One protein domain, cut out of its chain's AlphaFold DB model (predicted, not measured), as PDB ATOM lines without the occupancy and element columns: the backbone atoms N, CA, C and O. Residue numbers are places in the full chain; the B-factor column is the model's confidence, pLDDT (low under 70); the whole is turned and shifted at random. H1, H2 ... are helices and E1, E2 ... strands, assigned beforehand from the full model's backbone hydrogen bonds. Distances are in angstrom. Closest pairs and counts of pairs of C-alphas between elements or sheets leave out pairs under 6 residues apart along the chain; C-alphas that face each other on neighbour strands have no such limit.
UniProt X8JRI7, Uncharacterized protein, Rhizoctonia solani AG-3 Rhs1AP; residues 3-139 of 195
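AT A GLANCE: This is residues 3 to 139 of the 195 residues of an uncharacterized protein of Rhizoctonia solani AG-3 Rhs1AP (UniProt X8JRI7). With little regular structure, the model has a small parallel sheet, E2 E3 E4, grazed by two side-by-side helices, H1 and H2, amid long loops. The printed part has 137 residues, 48 in named elements, ordered E1 H1 E2 H2 E3 E4: mixed class. It is compact, radius of gyration of the C-alphas 15.6 A, spanning 44 by 37 by 24 A.

IN THESE COORDINATES: E1, residues 10 to 12, begins at C-alpha 10 (42.182, -42.544, 24.353). H1 is 23 to 37, 21.1 A; E2 45 to 50; H2 69 to 81, 18.5 A; E3 90 to 95. E4, 125 to 129, ends at C-alpha 129 (22.314, -28.289, 34.549).

HOW THE PARTS SIT: Within hydrogen-bond range are N 47 and O 91 of E2 and E3, 2.9 A, and N 92 and O 126 of E3 and E4, 2.8 A. E2, H2, E3 form a strand-helix-strand unit, parallel neighbour strands with a helix between, crossover right-handed. H2 touches H1 with residues 75 to 79 alone, closest C-alphas Gly 31 and Phe 79, 6.3 A. In H1 and H2 every O i to N i+4 pair is within hydrogen-bond range. E1 is apart from the sheet's strands.

THE WHOLE: Links E2 to H2 and E3 to E4 are long. The printed part has no cut; pLDDT is under 70 at residues 3 to 11, 84 to 86 and 106 to 122.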
ATOM      1  N   PHE A   3      44.218 -42.067  30.569       34.31
ATOM      2  CA  PHE A   3      43.570 -43.339  30.894       34.31
ATOM      3  C   PHE A   3      43.262 -44.099  29.601       34.31
ATOM      4  O   PHE A   3      42.621 -43.576  28.690       34.31
ATOM      5  N   LYS A   4      43.750 -45.340  29.507       29.52
ATOM      6  CA  LYS A   4      43.363 -46.289  28.455       29.52
ATOM      7  C   LYS A   4      42.220 -47.148  28.988       29.52
ATOM      8  O   LYS A   4      42.441 -47.971  29.871       29.52
ATOM      9  N   SER A   5      41.020 -46.966  28.446       37.56
ATOM     10  CA  SER A   5      39.918 -47.915  28.626       37.56
ATOM     11  C   SER A   5      40.145 -49.144  27.734       37.56
ATOM     12  O   SER A   5      40.785 -49.051  26.682       37.56
ATOM     13  N   CYS A   6      39.668 -50.316  28.161       37.50
ATOM     14  CA  CYS A   6      39.811 -51.569  27.419       37.50
ATOM     15  C   CYS A   6      38.961 -51.512  26.135       37.50
ATOM     16  O   CYS A   6      37.760 -51.770  26.161       37.50
ATOM     17  N   GLY A   7      39.612 -51.117  25.038       38.81
ATOM     18  CA  GLY A   7      39.026 -50.947  23.710       38.81
ATOM     19  C   GLY A   7      39.419 -49.612  23.082       38.81
ATOM     20  O   GLY A   7      38.584 -48.734  23.008       38.81
ATOM     21  N   SER A   8      40.687 -49.457  22.670       43.19
ATOM     22  CA  SER A   8      41.229 -48.448  21.724       43.19
ATOM     23  C   SER A   8      40.837 -46.952  21.847       43.19
ATOM     24  O   SER A   8      41.294 -46.150  21.033       43.19
ATOM     25  N   GLU A   9      40.063 -46.523  22.837       57.06
ATOM     26  CA  GLU A   9      39.664 -45.129  23.031       57.06
ATOM     27  C   GLU A   9      40.649 -44.450  23.993       57.06
ATOM     28  O   GLU A   9      40.882 -44.905  25.119       57.06
ATOM     29  N   ARG A  10      41.304 -43.380  23.523       64.56
ATOM     30  CA  ARG A  10      42.182 -42.544  24.353       64.56
ATOM     31  C   ARG A  10      41.340 -41.469  25.028       64.56
ATOM     32  O   ARG A  10      40.849 -40.573  24.349       64.56
ATOM     33  N   THR A  11      41.253 -41.518  26.353       68.38
ATOM     34  CA  THR A  11      40.599 -40.468  27.140       68.38
ATOM     35  C   THR A  11      41.636 -39.528  27.731       68.38
ATOM     36  O   THR A  11      42.561 -39.949  28.434       68.38
ATOM     37  N   TYR A  12      41.466 -38.238  27.453       72.38
ATOM     38  CA  TYR A  12      42.274 -37.172  28.028       72.38
ATOM     39  C   TYR A  12      41.503 -36.527  29.171       72.38
ATOM     40  O   TYR A  12      40.375 -36.081  28.988       72.38
ATOM     41  N   PHE A  13      42.128 -36.480  30.345       80.31
ATOM     42  CA  PHE A  13      41.537 -35.861  31.522       80.31
ATOM     43  C   PHE A  13      42.455 -34.790  32.110       80.31
ATOM     44  O   PHE A  13      43.644 -35.043  32.367       80.31
ATOM     45  N   ARG A  14      41.865 -33.617  32.361       82.38
ATOM     46  CA  ARG A  14      42.460 -32.470  33.047       82.38
ATOM     47  C   ARG A  14      41.462 -31.975  34.096       82.38
ATOM     48  O   ARG A  14      40.310 -31.730  33.763       82.38
ATOM     49  N   SER A  15      41.924 -31.852  35.337       86.69
ATOM     50  CA  SER A  15      41.176 -31.268  36.455       86.69
ATOM     51  C   SER A  15      41.827 -29.952  36.862       86.69
ATOM     52  O   SER A  15      43.054 -29.822  36.793       86.69
ATOM     53  N   ILE A  16      41.006 -28.987  37.264       88.44
ATOM     54  CA  ILE A  16      41.424 -27.716  37.849       88.44
ATOM     55  C   ILE A  16      40.521 -27.479  39.061       88.44
ATOM     56  O   ILE A  16      39.305 -27.613  38.955       88.44
ATOM     57  N   SER A  17      41.114 -27.151  40.204       88.12
ATOM     58  CA  SER A  17      40.408 -26.969  41.472       88.12
ATOM     59  C   SER A  17      41.122 -25.950  42.366       88.12
ATOM     60  O   SER A  17      42.293 -25.614  42.140       88.12
ATOM     61  N   GLY A  18      40.404 -25.468  43.384       86.06
ATOM     62  CA  GLY A  18      40.913 -24.520  44.377       86.06
ATOM     63  C   GLY A  18      41.293 -23.169  43.769       86.06
ATOM     64  O   GLY A  18      40.701 -22.725  42.790       86.06
ATOM     65  N   GLU A  19      42.324 -22.531  44.322       88.62
ATOM     66  CA  GLU A  19      42.812 -21.208  43.891       88.62
ATOM     67  C   GLU A  19      43.275 -21.161  42.427       88.62
ATOM     68  O   GLU A  19      43.318 -20.099  41.812       88.62
ATOM     69  N   ARG A  20      43.590 -22.319  41.832       89.25
ATOM     70  CA  ARG A  20      43.997 -22.420  40.422       89.25
ATOM     71  C   ARG A  20      42.818 -22.389  39.451       89.25
ATOM     72  O   ARG A  20      43.037 -22.245  38.252       89.25
ATOM     73  N   ALA A  21      41.585 -22.545  39.932       91.88
ATOM     74  CA  ALA A  21      40.374 -22.497  39.116       91.88
ATOM     75  C   ALA A  21      39.974 -21.048  38.803       91.88
ATOM     76  O   ALA A  21      38.908 -20.585  39.188       91.88
ATOM     77  N   THR A  22      40.854 -20.317  38.119       94.62
ATOM     78  CA  THR A  22      40.584 -18.954  37.648       94.62
ATOM     79  C   THR A  22      39.878 -18.982  36.290       94.62
ATOM     80  O   THR A  22      39.964 -19.971  35.560       94.62
ATOM     81  N   LEU A  23      39.219 -17.880  35.909       95.31
ATOM     82  CA  LEU A  23      38.596 -17.749  34.582       95.31
ATOM     83  C   LEU A  23      39.591 -18.009  33.444       95.31
ATOM     84  O   LEU A  23      39.269 -18.730  32.503       95.31
ATOM     85  N   GLU A  24      40.802 -17.460  33.551       95.44
ATOM     86  CA  GLU A  24      41.856 -17.612  32.546       95.44
ATOM     87  C   GLU A  24      42.303 -19.071  32.423       95.44
ATOM     88  O   GLU A  24      42.326 -19.628  31.326       95.44
ATOM     89  N   THR A  25      42.590 -19.727  33.551       94.81
ATOM     90  CA  THR A  25      43.053 -21.119  33.555       94.81
ATOM     91  C   THR A  25      41.968 -22.087  33.075       94.81
ATOM     92  O   THR A  25      42.271 -23.075  32.400       94.81
ATOM     93  N   ILE A  26      40.699 -21.812  33.392       95.38
ATOM     94  CA  ILE A  26      39.559 -22.595  32.901       95.38
ATOM     95  C   ILE A  26      39.402 -22.407  31.391       95.38
ATOM     96  O   ILE A  26      39.331 -23.404  30.670       95.38
ATOM     97  N   GLU A  27      39.404 -21.165  30.894       95.38
ATOM     98  CA  GLU A  27      39.321 -20.886  29.456       95.38
ATOM     99  C   GLU A  27      40.459 -21.574  28.690       95.38
ATOM    100  O   GLU A  27      40.211 -22.258  27.692       95.38
ATOM    101  N   GLU A  28      41.698 -21.447  29.168       94.81
ATOM    102  CA  GLU A  28      42.869 -22.066  28.548       94.81
ATOM    103  C   GLU A  28      42.730 -23.591  28.483       94.81
ATOM    104  O   GLU A  28      42.932 -24.193  27.424       94.81
ATOM    105  N   ALA A  29      42.318 -24.226  29.582       93.25
ATOM    106  CA  ALA A  29      42.139 -25.672  29.631       93.25
ATOM    107  C   ALA A  29      41.010 -26.165  28.719       93.25
ATOM    108  O   ALA A  29      41.171 -27.187  28.047       93.25
ATOM    109  N   MET A  30      39.891 -25.437  28.647       93.00
ATOM    110  CA  MET A  30      38.819 -25.739  27.696       93.00
ATOM    111  C   MET A  30      39.316 -25.596  26.250       93.00
ATOM    112  O   MET A  30      39.028 -26.452  25.412       93.00
ATOM    113  N   GLY A  31      40.103 -24.557  25.957       91.81
ATOM    114  CA  GLY A  31      40.679 -24.316  24.633       91.81
ATOM    115  C   GLY A  31      41.718 -25.363  24.224       91.81
ATOM    116  O   GLY A  31      41.757 -25.790  23.070       91.81
ATOM    117  N   GLU A  32      42.552 -25.825  25.154       90.69
ATOM    118  CA  GLU A  32      43.439 -26.972  24.951       90.69
ATOM    119  C   GLU A  32      42.663 -28.250  24.654       90.69
ATOM    120  O   GLU A  32      42.938 -28.905  23.649       90.69
ATOM    121  N   LEU A  33      41.667 -28.583  25.481       89.44
ATOM    122  CA  LEU A  33      40.838 -29.770  25.282       89.44
ATOM    123  C   LEU A  33      40.143 -29.730  23.915       89.44
ATOM    124  O   LEU A  33      40.099 -30.735  23.202       89.44
ATOM    125  N   TYR A  34      39.680 -28.545  23.510       90.25
ATOM    126  CA  TYR A  34      39.123 -28.322  22.185       90.25
ATOM    127  C   TYR A  34      40.147 -28.580  21.080       90.25
ATOM    128  O   TYR A  34      39.878 -29.389  20.192       90.25
ATOM    129  N   ARG A  35      41.345 -27.986  21.147       89.00
ATOM    130  CA  ARG A  35      42.418 -28.214  20.161       89.00
ATOM    131  C   ARG A  35      42.847 -29.678  20.074       89.00
ATOM    132  O   ARG A  35      43.041 -30.188  18.975       89.00
ATOM    133  N   GLU A  36      42.962 -30.367  21.204       87.25
ATOM    134  CA  GLU A  36      43.296 -31.793  21.233       87.25
ATOM    135  C   GLU A  36      42.216 -32.635  20.551       87.25
ATOM    136  O   GLU A  36      42.533 -33.528  19.763       87.25
ATOM    137  N   SER A  37      40.939 -32.307  20.767       87.06
ATOM    138  CA  SER A  37      39.834 -33.008  20.112       87.06
ATOM    139  C   SER A  37      39.869 -32.874  18.583       87.06
ATOM    140  O   SER A  37      39.401 -33.763  17.879       87.06
ATOM    141  N   LEU A  38      40.462 -31.810  18.029       87.56
ATOM    142  CA  LEU A  38      40.569 -31.629  16.577       87.56
ATOM    143  C   LEU A  38      41.457 -32.682  15.910       87.56
ATOM    144  O   LEU A  38      41.249 -32.968  14.734       87.56
ATOM    145  N   LYS A  39      42.379 -33.307  16.653       85.88
ATOM    146  CA  LYS A  39      43.316 -34.315  16.132       85.88
ATOM    147  C   LYS A  39      42.648 -35.629  15.710       85.88
ATOM    148  O   LYS A  39      43.289 -36.434  15.042       85.88
ATOM    149  N   SER A  40      41.394 -35.866  16.099       81.75
ATOM    150  CA  SER A  40      40.635 -37.069  15.740       81.75
ATOM    151  C   SER A  40      39.188 -36.721  15.402       81.75
ATOM    152  O   SER A  40      38.534 -35.992  16.145       81.75
ATOM    153  N   LEU A  41      38.687 -37.239  14.277       76.50
ATOM    154  CA  LEU A  41      37.363 -36.905  13.737       76.50
ATOM    155  C   LEU A  41      36.196 -37.352  14.626       76.50
ATOM    156  O   LEU A  41      35.171 -36.678  14.613       76.50
ATOM    157  N   ASP A  42      36.385 -38.380  15.452       79.75
ATOM    158  CA  ASP A  42      35.327 -38.952  16.298       79.75
ATOM    159  C   ASP A  42      35.405 -38.501  17.766       79.75
ATOM    160  O   ASP A  42      34.720 -39.040  18.636       79.75
ATOM    161  N   SER A  43      36.246 -37.509  18.070       83.56
ATOM    162  CA  SER A  43      36.377 -36.983  19.428       83.56
ATOM    163  C   SER A  43      35.181 -36.121  19.827       83.56
ATOM    164  O   SER A  43      34.817 -35.170  19.131       83.56
ATOM    165  N   SER A  44      34.637 -36.394  21.011       84.31
ATOM    166  CA  SER A  44      33.673 -35.542  21.711       84.31
ATOM    167  C   SER A  44      34.300 -34.932  22.958       84.31
ATOM    168  O   SER A  44      35.138 -35.564  23.604       84.31
ATOM    169  N   ILE A  45      33.861 -33.734  23.328       90.19
ATOM    170  CA  ILE A  45      34.348 -33.036  24.516       90.19
ATOM    171  C   ILE A  45      33.280 -33.089  25.606       90.19
ATOM    172  O   ILE A  45      32.128 -32.744  25.353       90.19
ATOM    173  N   LEU A  46      33.679 -33.467  26.820       91.19
ATOM    174  CA  LEU A  46      32.866 -33.317  28.023       91.19
ATOM    175  C   LEU A  46      33.583 -32.398  29.006       91.19
ATOM    176  O   LEU A  46      34.760 -32.604  29.300       91.19
ATOM    177  N   ILE A  47      32.861 -31.414  29.528       92.62
ATOM    178  CA  ILE A  47      33.347 -30.477  30.537       92.62
ATOM    179  C   ILE A  47      32.380 -30.543  31.713       92.62
ATOM    180  O   ILE A  47      31.177 -30.393  31.525       92.62
ATOM    181  N   LEU A  48      32.900 -30.780  32.914       93.06
ATOM    182  CA  LEU A  48      32.136 -30.723  34.155       93.06
ATOM    183  C   LEU A  48      32.639 -29.535  34.966       93.06
ATOM    184  O   LEU A  48      33.816 -29.485  35.315       93.06
ATOM    185  N   LEU A  49      31.741 -28.606  35.266       93.12
ATOM    186  CA  LEU A  49      31.975 -27.487  36.165       93.12
ATOM    187  C   LEU A  49      31.069 -27.681  37.379       93.12
ATOM    188  O   LEU A  49      29.862 -27.867  37.225       93.12
ATOM    189  N   THR A  50      31.651 -27.673  38.573       90.94
ATOM    190  CA  THR A  50      30.930 -27.859  39.835       90.94
ATOM    191  C   THR A  50      31.395 -26.819  40.839       90.94
ATOM    192  O   THR A  50      32.581 -26.488  40.882       90.94
ATOM    193  N   GLY A  51      30.459 -26.284  41.612       89.38
ATOM    194  CA  GLY A  51      30.732 -25.234  42.579       89.38
ATOM    195  C   GLY A  51      29.452 -24.653  43.156       89.38
ATOM    196  O   GLY A  51      28.347 -25.112  42.857       89.38
ATOM    197  N   ASP A  52      29.609 -23.619  43.972       90.25
ATOM    198  CA  ASP A  52      28.473 -22.908  44.542       90.25
ATOM    199  C   ASP A  52      27.866 -21.947  43.517       90.25
ATOM    200  O   ASP A  52      28.553 -21.381  42.665       90.25
ATOM    201  N   GLY A  53      26.548 -21.792  43.585       91.06
ATOM    202  CA  GLY A  53      25.811 -20.821  42.786       91.06
ATOM    203  C   GLY A  53      25.465 -19.583  43.600       91.06
ATOM    204  O   GLY A  53      25.308 -19.681  44.815       91.06
ATOM    205  N   ASP A  54      25.308 -18.444  42.933       91.50
ATOM    206  CA  ASP A  54      24.887 -17.192  43.562       91.50
ATOM    207  C   ASP A  54      23.433 -16.801  43.237       91.50
ATOM    208  O   ASP A  54      22.724 -17.472  42.482       91.50
ATOM    209  N   GLU A  55      22.999 -15.660  43.778       90.88
ATOM    210  CA  GLU A  55      21.662 -15.080  43.575       90.88
ATOM    211  C   GLU A  55      21.377 -14.630  42.126       90.88
ATOM    212  O   GLU A  55      20.250 -14.270  41.784       90.88
ATOM    213  N   GLU A  56      22.372 -14.656  41.240       90.81
ATOM    214  CA  GLU A  56      22.230 -14.401  39.804       90.81
ATOM    215  C   GLU A  56      22.415 -15.678  38.961       90.81
ATOM    216  O   GLU A  56      22.536 -15.599  37.736       90.81
ATOM    217  N   ASN A  57      22.410 -16.864  39.584       91.31
ATOM    218  CA  ASN A  57      22.681 -18.167  38.959       91.31
ATOM    219  C   ASN A  57      24.081 -18.295  38.322       91.31
ATOM    220  O   ASN A  57      24.283 -19.132  37.428       91.31
ATOM    221  N   ARG A  58      25.042 -17.479  38.751       92.44
ATOM    222  CA  ARG A  58      26.453 -17.547  38.358       92.44
ATOM    223  C   ARG A  58      27.178 -18.543  39.258       92.44
ATOM    224  O   ARG A  58      26.801 -18.725  40.411       92.44
ATOM    225  N   MET A  59      28.209 -19.194  38.731       93.31
ATOM    226  CA  MET A  59      29.008 -20.141  39.511       93.31
ATOM    227  C   MET A  59      30.171 -19.405  40.173       93.31
ATOM    228  O   MET A  59      30.956 -18.760  39.477       93.31
ATOM    229  N   HIS A  60      30.285 -19.508  41.493       93.31
ATOM    230  CA  HIS A  60      31.383 -18.938  42.260       93.31
ATOM    231  C   HIS A  60      32.708 -19.636  41.950       93.31
ATOM    232  O   HIS A  60      32.802 -20.863  41.906       93.31
ATOM    233  N   LEU A  61      33.745 -18.823  41.793       91.94
ATOM    234  CA  LEU A  61      35.142 -19.216  41.912       91.94
ATOM    235  C   LEU A  61      35.702 -18.654  43.226       91.94
ATOM    236  O   LEU A  61      34.989 -18.005  43.989       91.94
ATOM    237  N   MET A  62      36.980 -18.910  43.513       87.19
ATOM    238  CA  MET A  62      37.634 -18.326  44.688       87.19
ATOM    239  C   MET A  62      37.656 -16.790  44.600       87.19
ATOM    240  O   MET A  62      37.947 -16.224  43.544       87.19
ATOM    241  N   GLY A  63      37.380 -16.125  45.727       83.88
ATOM    242  CA  GLY A  63      37.182 -14.673  45.792       83.88
ATOM    243  C   GLY A  63      35.808 -14.235  45.265       83.88
ATOM    244  O   GLY A  63      34.868 -15.022  45.231       83.88
ATOM    245  N   ASP A  64      35.696 -12.980  44.822       87.25
ATOM    246  CA  ASP A  64      34.463 -12.413  44.244       87.25
ATOM    247  C   ASP A  64      34.414 -12.580  42.713       87.25
ATOM    248  O   ASP A  64      34.032 -11.673  41.966       87.25
ATOM    249  N   VAL A  65      34.866 -13.736  42.223       92.81
ATOM    250  CA  VAL A  65      34.941 -14.054  40.791       92.81
ATOM    251  C   VAL A  65      33.900 -15.109  40.443       92.81
ATOM    252  O   VAL A  65      33.666 -16.046  41.203       92.81
ATOM    253  N   PHE A  66      33.289 -14.977  39.267       93.38
ATOM    254  CA  PHE A  66      32.167 -15.807  38.846       93.38
ATOM    255  C   PHE A  66      32.337 -16.291  37.409       93.38
ATOM    256  O   PHE A  66      32.748 -15.517  36.544       93.38
ATOM    257  N   ILE A  67      31.939 -17.533  37.131       93.69
ATOM    258  CA  ILE A  67      31.668 -17.991  35.764       93.69
ATOM    259  C   ILE A  67      30.229 -17.628  35.417       93.69
ATOM    260  O   ILE A  67      29.283 -18.031  36.103       93.69
ATOM    261  N   THR A  68      30.058 -16.909  34.310       90.25
ATOM    262  CA  THR A  68      28.740 -16.567  33.776       90.25
ATOM    263  C   THR A  68      28.392 -17.376  32.530       90.25
ATOM    264  O   THR A  68      29.244 -17.961  31.853       90.25
ATOM    265  N   ASP A  69      27.110 -17.367  32.173       85.81
ATOM    266  CA  ASP A  69      26.632 -17.914  30.906       85.81
ATOM    267  C   ASP A  69      27.279 -17.220  29.693       85.81
ATOM    268  O   ASP A  69      27.552 -17.856  28.671       85.81
ATOM    269  N   GLN A  70      27.552 -15.919  29.818       86.00
ATOM    270  CA  GLN A  70      28.215 -15.112  28.804       86.00
ATOM    271  C   GLN A  70      29.655 -15.571  28.554       86.00
ATOM    272  O   GLN A  70      30.071 -15.632  27.395       86.00
ATOM    273  N   ASP A  71      30.396 -15.912  29.608       91.06
ATOM    274  CA  ASP A  71      31.781 -16.374  29.490       91.06
ATOM    275  C   ASP A  71      31.842 -17.699  28.735       91.06
ATOM    276  O   ASP A  71      32.529 -17.794  27.719       91.06
ATOM    277  N   LEU A  72      31.009 -18.672  29.123       90.62
ATOM    278  CA  LEU A  72      30.923 -19.965  28.439       90.62
ATOM    279  C   LEU A  72      30.575 -19.807  26.953       90.62
ATOM    280  O   LEU A  72      31.229 -20.404  26.094       90.62
ATOM    281  N   ARG A  73      29.581 -18.969  26.624       86.69
ATOM    282  CA  ARG A  73      29.226 -18.685  25.223       86.69
ATOM    283  C   ARG A  73      30.382 -18.034  24.465       86.69
ATOM    284  O   ARG A  73      30.661 -18.437  23.336       86.69
ATOM    285  N   ARG A  74      31.054 -17.045  25.067       87.81
ATOM    286  CA  ARG A  74      32.188 -16.331  24.461       87.81
ATOM    287  C   ARG A  74      33.345 -17.286  24.173       87.81
ATOM    288  O   ARG A  74      33.865 -17.278  23.059       87.81
ATOM    289  N   TRP A  75      33.724 -18.115  25.139       91.81
ATOM    290  CA  TRP A  75      34.810 -19.085  24.998       91.81
ATOM    291  C   TRP A  75      34.502 -20.110  23.907       91.81
ATOM    292  O   TRP A  75      35.292 -20.281  22.980       91.81
ATOM    293  N   MET A  76      33.308 -20.712  23.937       89.38
ATOM    294  CA  MET A  76      32.893 -21.682  22.918       89.38
ATOM    295  C   MET A  76      32.870 -21.070  21.518       89.38
ATOM    296  O   MET A  76      33.375 -21.672  20.571       89.38
ATOM    297  N   TRP A  77      32.350 -19.849  21.380       85.50
ATOM    298  CA  TRP A  77      32.375 -19.123  20.113       85.50
ATOM    299  C   TRP A  77      33.802 -18.916  19.590       85.50
ATOM    300  O   TRP A  77      34.077 -19.219  18.425       85.50
ATOM    301  N   ARG A  78      34.728 -18.464  20.450       87.38
ATOM    302  CA  ARG A  78      36.148 -18.286  20.095       87.38
ATOM    303  C   ARG A  78      36.770 -19.594  19.610       87.38
ATOM    304  O   ARG A  78      37.424 -19.605  18.569       87.38
ATOM    305  N   PHE A  79      36.551 -20.699  20.323       88.81
ATOM    306  CA  PHE A  79      37.128 -21.995  19.952       88.81
ATOM    307  C   PHE A  79      36.576 -22.508  18.620       88.81
ATOM    308  O   PHE A  79      37.332 -23.016  17.790       88.81
ATOM    309  N   GLN A  80      35.279 -22.323  18.375       84.56
ATOM    310  CA  GLN A  80      34.627 -22.776  17.149       84.56
ATOM    311  C   GLN A  80      35.019 -21.964  15.911       84.56
ATOM    312  O   GLN A  80      35.215 -22.559  14.850       84.56
ATOM    313  N   ILE A  81      35.148 -20.634  16.018       83.75
ATOM    314  CA  ILE A  81      35.609 -19.799  14.894       83.75
ATOM    315  C   ILE A  81      37.027 -20.181  14.493       83.75
ATOM    316  O   ILE A  81      37.293 -20.403  13.314       83.75
ATOM    317  N   ASN A  82      37.921 -20.307  15.473       79.31
ATOM    318  CA  ASN A  82      39.337 -20.572  15.223       79.31
ATOM    319  C   ASN A  82      39.604 -21.975  14.650       79.31
ATOM    320  O   ASN A  82      40.730 -22.272  14.262       79.31
ATOM    321  N   SER A  83      38.581 -22.831  14.596       75.56
ATOM    322  CA  SER A  83      38.700 -24.243  14.224       75.56
ATOM    323  C   SER A  83      37.853 -24.624  13.006       75.56
ATOM    324  O   SER A  83      37.635 -25.809  12.756       75.56
ATOM    325  N   HIS A  84      37.337 -23.650  12.252       66.50
ATOM    326  CA  HIS A  84      36.501 -23.912  11.080       66.50
ATOM    327  C   HIS A  84      37.270 -24.681   9.983       66.50
ATOM    328  O   HIS A  84      38.433 -24.359   9.737       66.50
ATOM    329  N   PRO A  85      36.655 -25.668   9.295       68.31
ATOM    330  CA  PRO A  85      35.275 -26.165   9.428       68.31
ATOM    331  C   PRO A  85      35.082 -27.275  10.482       68.31
ATOM    332  O   PRO A  85      33.968 -27.765  10.659       68.31
ATOM    333  N   ASN A  86      36.133 -27.669  11.199       67.88
ATOM    334  CA  ASN A  86      36.157 -28.825  12.096       67.88
ATOM    335  C   ASN A  86      35.500 -28.520  13.453       67.88
ATOM    336  O   ASN A  86      36.158 -28.423  14.490       67.88
ATOM    337  N   LYS A  87      34.177 -28.346  13.453       74.62
ATOM    338  CA  LYS A  87      33.396 -28.163  14.682       74.62
ATOM    339  C   LYS A  87      33.269 -29.479  15.444       74.62
ATOM    340  O   LYS A  87      33.070 -30.536  14.849       74.62
ATOM    341  N   ARG A  88      33.361 -29.398  16.770       83.56
ATOM    342  CA  ARG A  88      33.267 -30.542  17.681       83.56
ATOM    343  C   ARG A  88      32.021 -30.424  18.536       83.56
ATOM    344  O   ARG A  88      31.649 -29.317  18.923       83.56
ATOM    345  N   THR A  89      31.409 -31.564  18.842       86.12
ATOM    346  CA  THR A  89      30.346 -31.625  19.843       86.12
ATOM    347  C   THR A  89      30.957 -31.445  21.226       86.12
ATOM    348  O   THR A  89      31.877 -32.181  21.606       86.12
ATOM    349  N   VAL A  90      30.445 -30.466  21.966       89.94
ATOM    350  CA  VAL A  90      30.854 -30.152  23.335       89.94
ATOM    351  C   VAL A  90      29.654 -30.312  24.245       89.94
ATOM    352  O   VAL A  90      28.647 -29.645  24.047       89.94
ATOM    353  N   THR A  91      29.764 -31.148  25.266       91.94
ATOM    354  CA  THR A  91      28.780 -31.211  26.346       91.94
ATOM    355  C   THR A  91      29.374 -30.542  27.579       91.94
ATOM    356  O   THR A  91      30.444 -30.940  28.040       91.94
ATOM    357  N   ILE A  92      28.696 -29.528  28.115       92.31
ATOM    358  CA  ILE A  92      29.078 -28.865  29.366       92.31
ATOM    359  C   ILE A  92      28.016 -29.178  30.415       92.31
ATOM    360  O   ILE A  92      26.838 -28.866  30.244       92.31
ATOM    361  N   ILE A  93      28.452 -29.801  31.501       93.38
ATOM    362  CA  ILE A  93      27.648 -30.095  32.678       93.38
ATOM    363  C   ILE A  93      27.965 -29.039  33.735       93.38
ATOM    364  O   ILE A  93      29.127 -28.839  34.088       93.38
ATOM    365  N   LEU A  94      26.925 -28.374  34.224       93.50
ATOM    366  CA  LEU A  94      26.972 -27.311  35.220       93.50
ATOM    367  C   LEU A  94      26.255 -27.796  36.477       93.50
ATOM    368  O   LEU A  94      25.036 -27.982  36.475       93.50
ATOM    369  N   ASP A  95      27.024 -28.026  37.532       94.00
ATOM    370  CA  ASP A  95      26.523 -28.502  38.812       94.00
ATOM    371  C   ASP A  95      26.704 -27.440  39.899       94.00
ATOM    372  O   ASP A  95      27.703 -27.434  40.619       94.00
ATOM    373  N   HIS A  96      25.742 -26.518  39.960       93.25
ATOM    374  CA  HIS A  96      25.673 -25.424  40.929       93.25
ATOM    375  C   HIS A  96      24.219 -25.013  41.189       93.25
ATOM    376  O   HIS A  96      23.330 -25.272  40.376       93.25
ATOM    377  N   CYS A  97      23.973 -24.351  42.320       93.06
ATOM    378  CA  CYS A  97      22.651 -23.833  42.675       93.06
ATOM    379  C   CYS A  97      22.188 -22.715  41.731       93.06
ATOM    380  O   CYS A  97      22.987 -21.933  41.219       93.06
ATOM    381  N   ARG A  98      20.873 -22.615  41.518       93.81
ATOM    382  CA  ARG A  98      20.264 -21.594  40.658       93.81
ATOM    383  C   ARG A  98      19.027 -20.992  41.330       93.81
ATOM    384  O   ARG A  98      17.914 -21.217  40.851       93.81
ATOM    385  N   PRO A  99      19.189 -20.261  42.445       92.88
ATOM    386  CA  PRO A  99      18.073 -19.780  43.260       92.88
ATOM    387  C   PRO A  99      17.163 -18.783  42.526       92.88
ATOM    388  O   PRO A  99      15.986 -18.658  42.861       92.88
ATOM    389  N   ASN A 100      17.660 -18.106  41.490       90.81
ATOM    390  CA  ASN A 100      16.919 -17.057  40.808       90.81
ATOM    391  C   ASN A 100      16.153 -17.597  39.596       90.81
ATOM    392  O   ASN A 100      16.725 -17.955  38.568       90.81
ATOM    393  N   LYS A 101      14.825 -17.646  39.683       91.31
ATOM    394  CA  LYS A 101      13.974 -18.119  38.578       91.31
ATOM    395  C   LYS A 101      13.954 -17.170  37.368       91.31
ATOM    396  O   LYS A 101      13.681 -17.618  36.257       91.31
ATOM    397  N   ASP A 102      14.258 -15.891  37.583       88.50
ATOM    398  CA  ASP A 102      14.106 -14.817  36.595       88.50
ATOM    399  C   ASP A 102      15.371 -14.618  35.741       88.50
ATOM    400  O   ASP A 102      15.368 -13.835  34.792       88.50
ATOM    401  N   VAL A 103      16.444 -15.373  36.024       82.19
ATOM    402  CA  VAL A 103      17.704 -15.359  35.261       82.19
ATOM    403  C   VAL A 103      17.936 -16.706  34.551       82.19
ATOM    404  O   VAL A 103      18.765 -17.521  34.979       82.19
ATOM    405  N   PRO A 104      17.205 -17.003  33.454       75.62
ATOM    406  CA  PRO A 104      17.508 -18.150  32.608       75.62
ATOM    407  C   PRO A 104      18.793 -17.949  31.785       75.62
ATOM    408  O   PRO A 104      19.269 -16.829  31.579       75.62
ATOM    409  N   PHE A 105      19.352 -19.059  31.293       74.50
ATOM    410  CA  PHE A 105      20.535 -19.046  30.429       74.50
ATOM    411  C   PHE A 105      20.261 -18.274  29.136       74.50
ATOM    412  O   PHE A 105      19.193 -18.417  28.545       74.50
ATOM    413  N   GLY A 106      21.238 -17.498  28.666       69.00
ATOM    414  CA  GLY A 106      21.120 -16.827  27.370       69.00
ATOM    415  C   GLY A 106      20.345 -15.522  27.425       69.00
ATOM    416  O   GLY A 106      20.162 -14.901  26.389       69.00
ATOM    417  N   THR A 107      19.904 -15.063  28.594       64.81
ATOM    418  CA  THR A 107      19.127 -13.819  28.717       64.81
ATOM    419  C   THR A 107      19.939 -12.563  28.448       64.81
ATOM    420  O   THR A 107      19.405 -11.601  27.897       64.81
ATOM    421  N   ARG A 108      21.233 -12.566  28.783       65.44
ATOM    422  CA  ARG A 108      22.116 -11.418  28.553       65.44
ATOM    423  C   ARG A 108      22.691 -11.465  27.127       65.44
ATOM    424  O   ARG A 108      23.424 -12.410  26.806       65.44
ATOM    425  N   PRO A 109      22.387 -10.471  26.268       58.34
ATOM    426  CA  PRO A 109      22.935 -10.421  24.921       58.34
ATOM    427  C   PRO A 109      24.460 -10.280  24.969       58.34
ATOM    428  O   PRO A 109      25.017  -9.543  25.783       58.34
ATOM    429  N   LEU A 110      25.151 -10.989  24.078       62.97
ATOM    430  CA  LEU A 110      26.580 -10.794  23.858       62.97
ATOM    431  C   LEU A 110      26.766  -9.559  22.964       62.97
ATOM    432  O   LEU A 110      26.352  -9.616  21.808       62.97
ATOM    433  N   PRO A 111      27.401  -8.472  23.445       54.66
ATOM    434  CA  PRO A 111      27.521  -7.221  22.687       54.66
ATOM    435  C   PRO A 111      28.316  -7.367  21.377       54.66
ATOM    436  O   PRO A 111      28.266  -6.489  20.526       54.66
ATOM    437  N   SER A 112      29.030  -8.481  21.200       57.59
ATOM    438  CA  SER A 112      29.889  -8.775  20.052       57.59
ATOM    439  C   SER A 112      29.432  -9.962  19.191       57.59
ATOM    440  O   SER A 112      30.145 -10.321  18.254       57.59
ATOM    441  N   LEU A 113      28.268 -10.575  19.461       56.78
ATOM    442  CA  LEU A 113      27.698 -11.614  18.590       56.78
ATOM    443  C   LEU A 113      26.466 -11.104  17.828       56.78
ATOM    444  O   LEU A 113      25.664 -10.355  18.385       56.78
ATOM    445  N   PRO A 114      26.264 -11.532  16.566       52.97
ATOM    446  CA  PRO A 114      25.088 -11.150  15.797       52.97
ATOM    447  C   PRO A 114      23.804 -11.572  16.529       52.97
ATOM    448  O   PRO A 114      23.674 -12.719  16.969       52.97
ATOM    449  N   ILE A 115      22.845 -10.641  16.611       47.84
ATOM    450  CA  ILE A 115      21.596 -10.681  17.406       47.84
ATOM    451  C   ILE A 115      20.814 -12.005  17.266       47.84
ATOM    452  O   ILE A 115      20.162 -12.443  18.207       47.84
ATOM    453  N   ARG A 116      20.935 -12.709  16.132       46.62
ATOM    454  CA  ARG A 116      20.279 -14.011  15.898       46.62
ATOM    455  C   ARG A 116      20.884 -15.201  16.663       46.62
ATOM    456  O   ARG A 116      20.272 -16.259  16.688       46.62
ATOM    457  N   THR A 117      22.056 -15.044  17.280       49.97
ATOM    458  CA  THR A 117      22.784 -16.115  17.997       49.97
ATOM    459  C   THR A 117      23.000 -15.831  19.485       49.97
ATOM    460  O   THR A 117      23.457 -16.706  20.209       49.97
ATOM    461  N   GLY A 118      22.647 -14.632  19.968       49.62
ATOM    462  CA  GLY A 118      22.990 -14.178  21.324       49.62
ATOM    463  C   GLY A 118      22.310 -14.937  22.471       49.62
ATOM    464  O   GLY A 118      22.841 -14.935  23.579       49.62
ATOM    465  N   HIS A 119      21.178 -15.596  22.200       52.06
ATOM    466  CA  HIS A 119      20.356 -16.282  23.206       52.06
ATOM    467  C   HIS A 119      20.485 -17.814  23.194       52.06
ATOM    468  O   HIS A 119      20.033 -18.470  24.129       52.06
ATOM    469  N   LEU A 120      21.085 -18.396  22.153       59.44
ATOM    470  CA  LEU A 120      21.220 -19.847  22.006       59.44
ATOM    471  C   LEU A 120      22.644 -20.290  22.375       59.44
ATOM    472  O   LEU A 120      23.594 -19.532  22.155       59.44
ATOM    473  N   PRO A 121      22.831 -21.505  22.926       59.88
ATOM    474  CA  PRO A 121      24.164 -22.084  23.006       59.88
ATOM    475  C   PRO A 121      24.778 -22.160  21.594       59.88
ATOM    476  O   PRO A 121      24.047 -22.371  20.618       59.88
ATOM    477  N   PRO A 122      26.102 -21.959  21.445       68.56
ATOM    478  CA  PRO A 122      26.761 -22.077  20.149       68.56
ATOM    479  C   PRO A 122      26.464 -23.434  19.499       68.56
ATOM    480  O   PRO A 122      26.343 -24.447  20.184       68.56
ATOM    481  N   ILE A 123      26.342 -23.465  18.170       73.06
ATOM    482  CA  ILE A 123      26.005 -24.690  17.423       73.06
ATOM    483  C   ILE A 123      26.981 -25.814  17.798       73.06
ATOM    484  O   ILE A 123      28.192 -25.631  17.690       73.06
ATOM    485  N   GLY A 124      26.459 -26.981  18.187       77.81
ATOM    486  CA  GLY A 124      27.272 -28.123  18.620       77.81
ATOM    487  C   GLY A 124      27.697 -28.079  20.091       77.81
ATOM    488  O   GLY A 124      28.582 -28.841  20.472       77.81
ATOM    489  N   VAL A 125      27.095 -27.204  20.904       85.81
ATOM    490  CA  VAL A 125      27.272 -27.170  22.361       85.81
ATOM    491  C   VAL A 125      25.975 -27.579  23.054       85.81
ATOM    492  O   VAL A 125      24.966 -26.883  22.947       85.81
ATOM    493  N   ASP A 126      26.033 -28.670  23.810       88.56
ATOM    494  CA  ASP A 126      24.963 -29.142  24.681       88.56
ATOM    495  C   ASP A 126      25.249 -28.715  26.122       88.56
ATOM    496  O   ASP A 126      26.354 -28.911  26.634       88.56
ATOM    497  N   LEU A 127      24.250 -28.143  26.790       87.88
ATOM    498  CA  LEU A 127      24.352 -27.701  28.179       87.88
ATOM    499  C   LEU A 127      23.406 -28.515  29.056       87.88
ATOM    500  O   LEU A 127      22.222 -28.649  28.744       87.88
ATOM    501  N   ILE A 128      23.929 -29.036  30.161       90.75
ATOM    502  CA  ILE A 128      23.177 -29.806  31.151       90.75
ATOM    503  C   ILE A 128      23.372 -29.133  32.503       90.75
ATOM    504  O   ILE A 128      24.504 -28.937  32.932       90.75
ATOM    505  N   TRP A 129      22.277 -28.808  33.183       91.38
ATOM    506  CA  TRP A 129      22.314 -28.289  34.549       91.38
ATOM    507  C   TRP A 129      21.828 -29.340  35.535       91.38
ATOM    508  O   TRP A 129      20.892 -30.080  35.228       91.38
ATOM    509  N   SER A 130      22.415 -29.365  36.731       93.12
ATOM    510  CA  SER A 130      21.940 -30.230  37.813       93.12
ATOM    511  C   SER A 130      20.592 -29.795  38.393       93.12
ATOM    512  O   SER A 130      19.858 -30.632  38.920       93.12
ATOM    513  N   CYS A 131      20.225 -28.515  38.253       91.75
ATOM    514  CA  CYS A 131      18.931 -27.980  38.673       91.75
ATOM    515  C   CYS A 131      18.373 -26.904  37.714       91.75
ATOM    516  O   CYS A 131      19.085 -26.297  36.902       91.75
ATOM    517  N   SER A 132      17.062 -26.664  37.801       91.38
ATOM    518  CA  SER A 132      16.371 -25.614  37.034       91.38
ATOM    519  C   SER A 132      16.572 -24.226  37.670       91.38
ATOM    520  O   SER A 132      16.941 -24.151  38.842       91.38
ATOM    521  N   PRO A 133      16.309 -23.113  36.954       91.38
ATOM    522  CA  PRO A 133      16.177 -21.801  37.592       91.38
ATOM    523  C   PRO A 133      15.123 -21.826  38.709       91.38
ATOM    524  O   PRO A 133      14.059 -22.422  38.543       91.38
ATOM    525  N   GLY A 134      15.398 -21.159  39.826       92.19
ATOM    526  CA  GLY A 134      14.560 -21.188  41.025       92.19
ATOM    527  C   GLY A 134      14.783 -22.404  41.931       92.19
ATOM    528  O   GLY A 134      13.998 -22.612  42.854       92.19
ATOM    529  N   GLN A 135      15.798 -23.234  41.667       92.69
ATOM    530  CA  GLN A 135      16.075 -24.455  42.428       92.69
ATOM    531  C   GLN A 135      17.503 -24.477  42.974       92.69
ATOM    532  O   GLN A 135      18.439 -23.952  42.371       92.69
ATOM    533  N   MET A 136      17.667 -25.157  44.107       92.50
ATOM    534  CA  MET A 136      18.968 -25.469  44.693       92.50
ATOM    535  C   MET A 136      19.416 -26.860  44.241       92.50
ATOM    536  O   MET A 136      18.594 -27.775  44.143       92.50
ATOM    537  N   ALA A 137      20.714 -27.029  43.992       90.88
ATOM    538  CA  ALA A 137      21.292 -28.344  43.752       90.88
ATOM    539  C   ALA A 137      21.297 -29.146  45.066       90.88
ATOM    540  O   ALA A 137      21.603 -28.618  46.135       90.88
ATOM    541  N   ALA A 138      20.920 -30.425  45.003       89.69
ATOM    542  CA  ALA A 138      20.866 -31.279  46.186       89.69
ATOM    543  C   ALA A 138      22.263 -31.796  46.558       89.69
ATOM    544  O   ALA A 138      23.005 -32.267  45.692       89.69
ATOM    545  N   ALA A 139      22.584 -31.785  47.852       87.44
ATOM    546  CA  ALA A 139      23.830 -32.323  48.385       87.44
ATOM    547  C   ALA A 139      23.586 -33.247  49.586       87.44
ATOM    548  O   ALA A 139      22.647 -33.055  50.362       87.44
TER     549      ALA A 139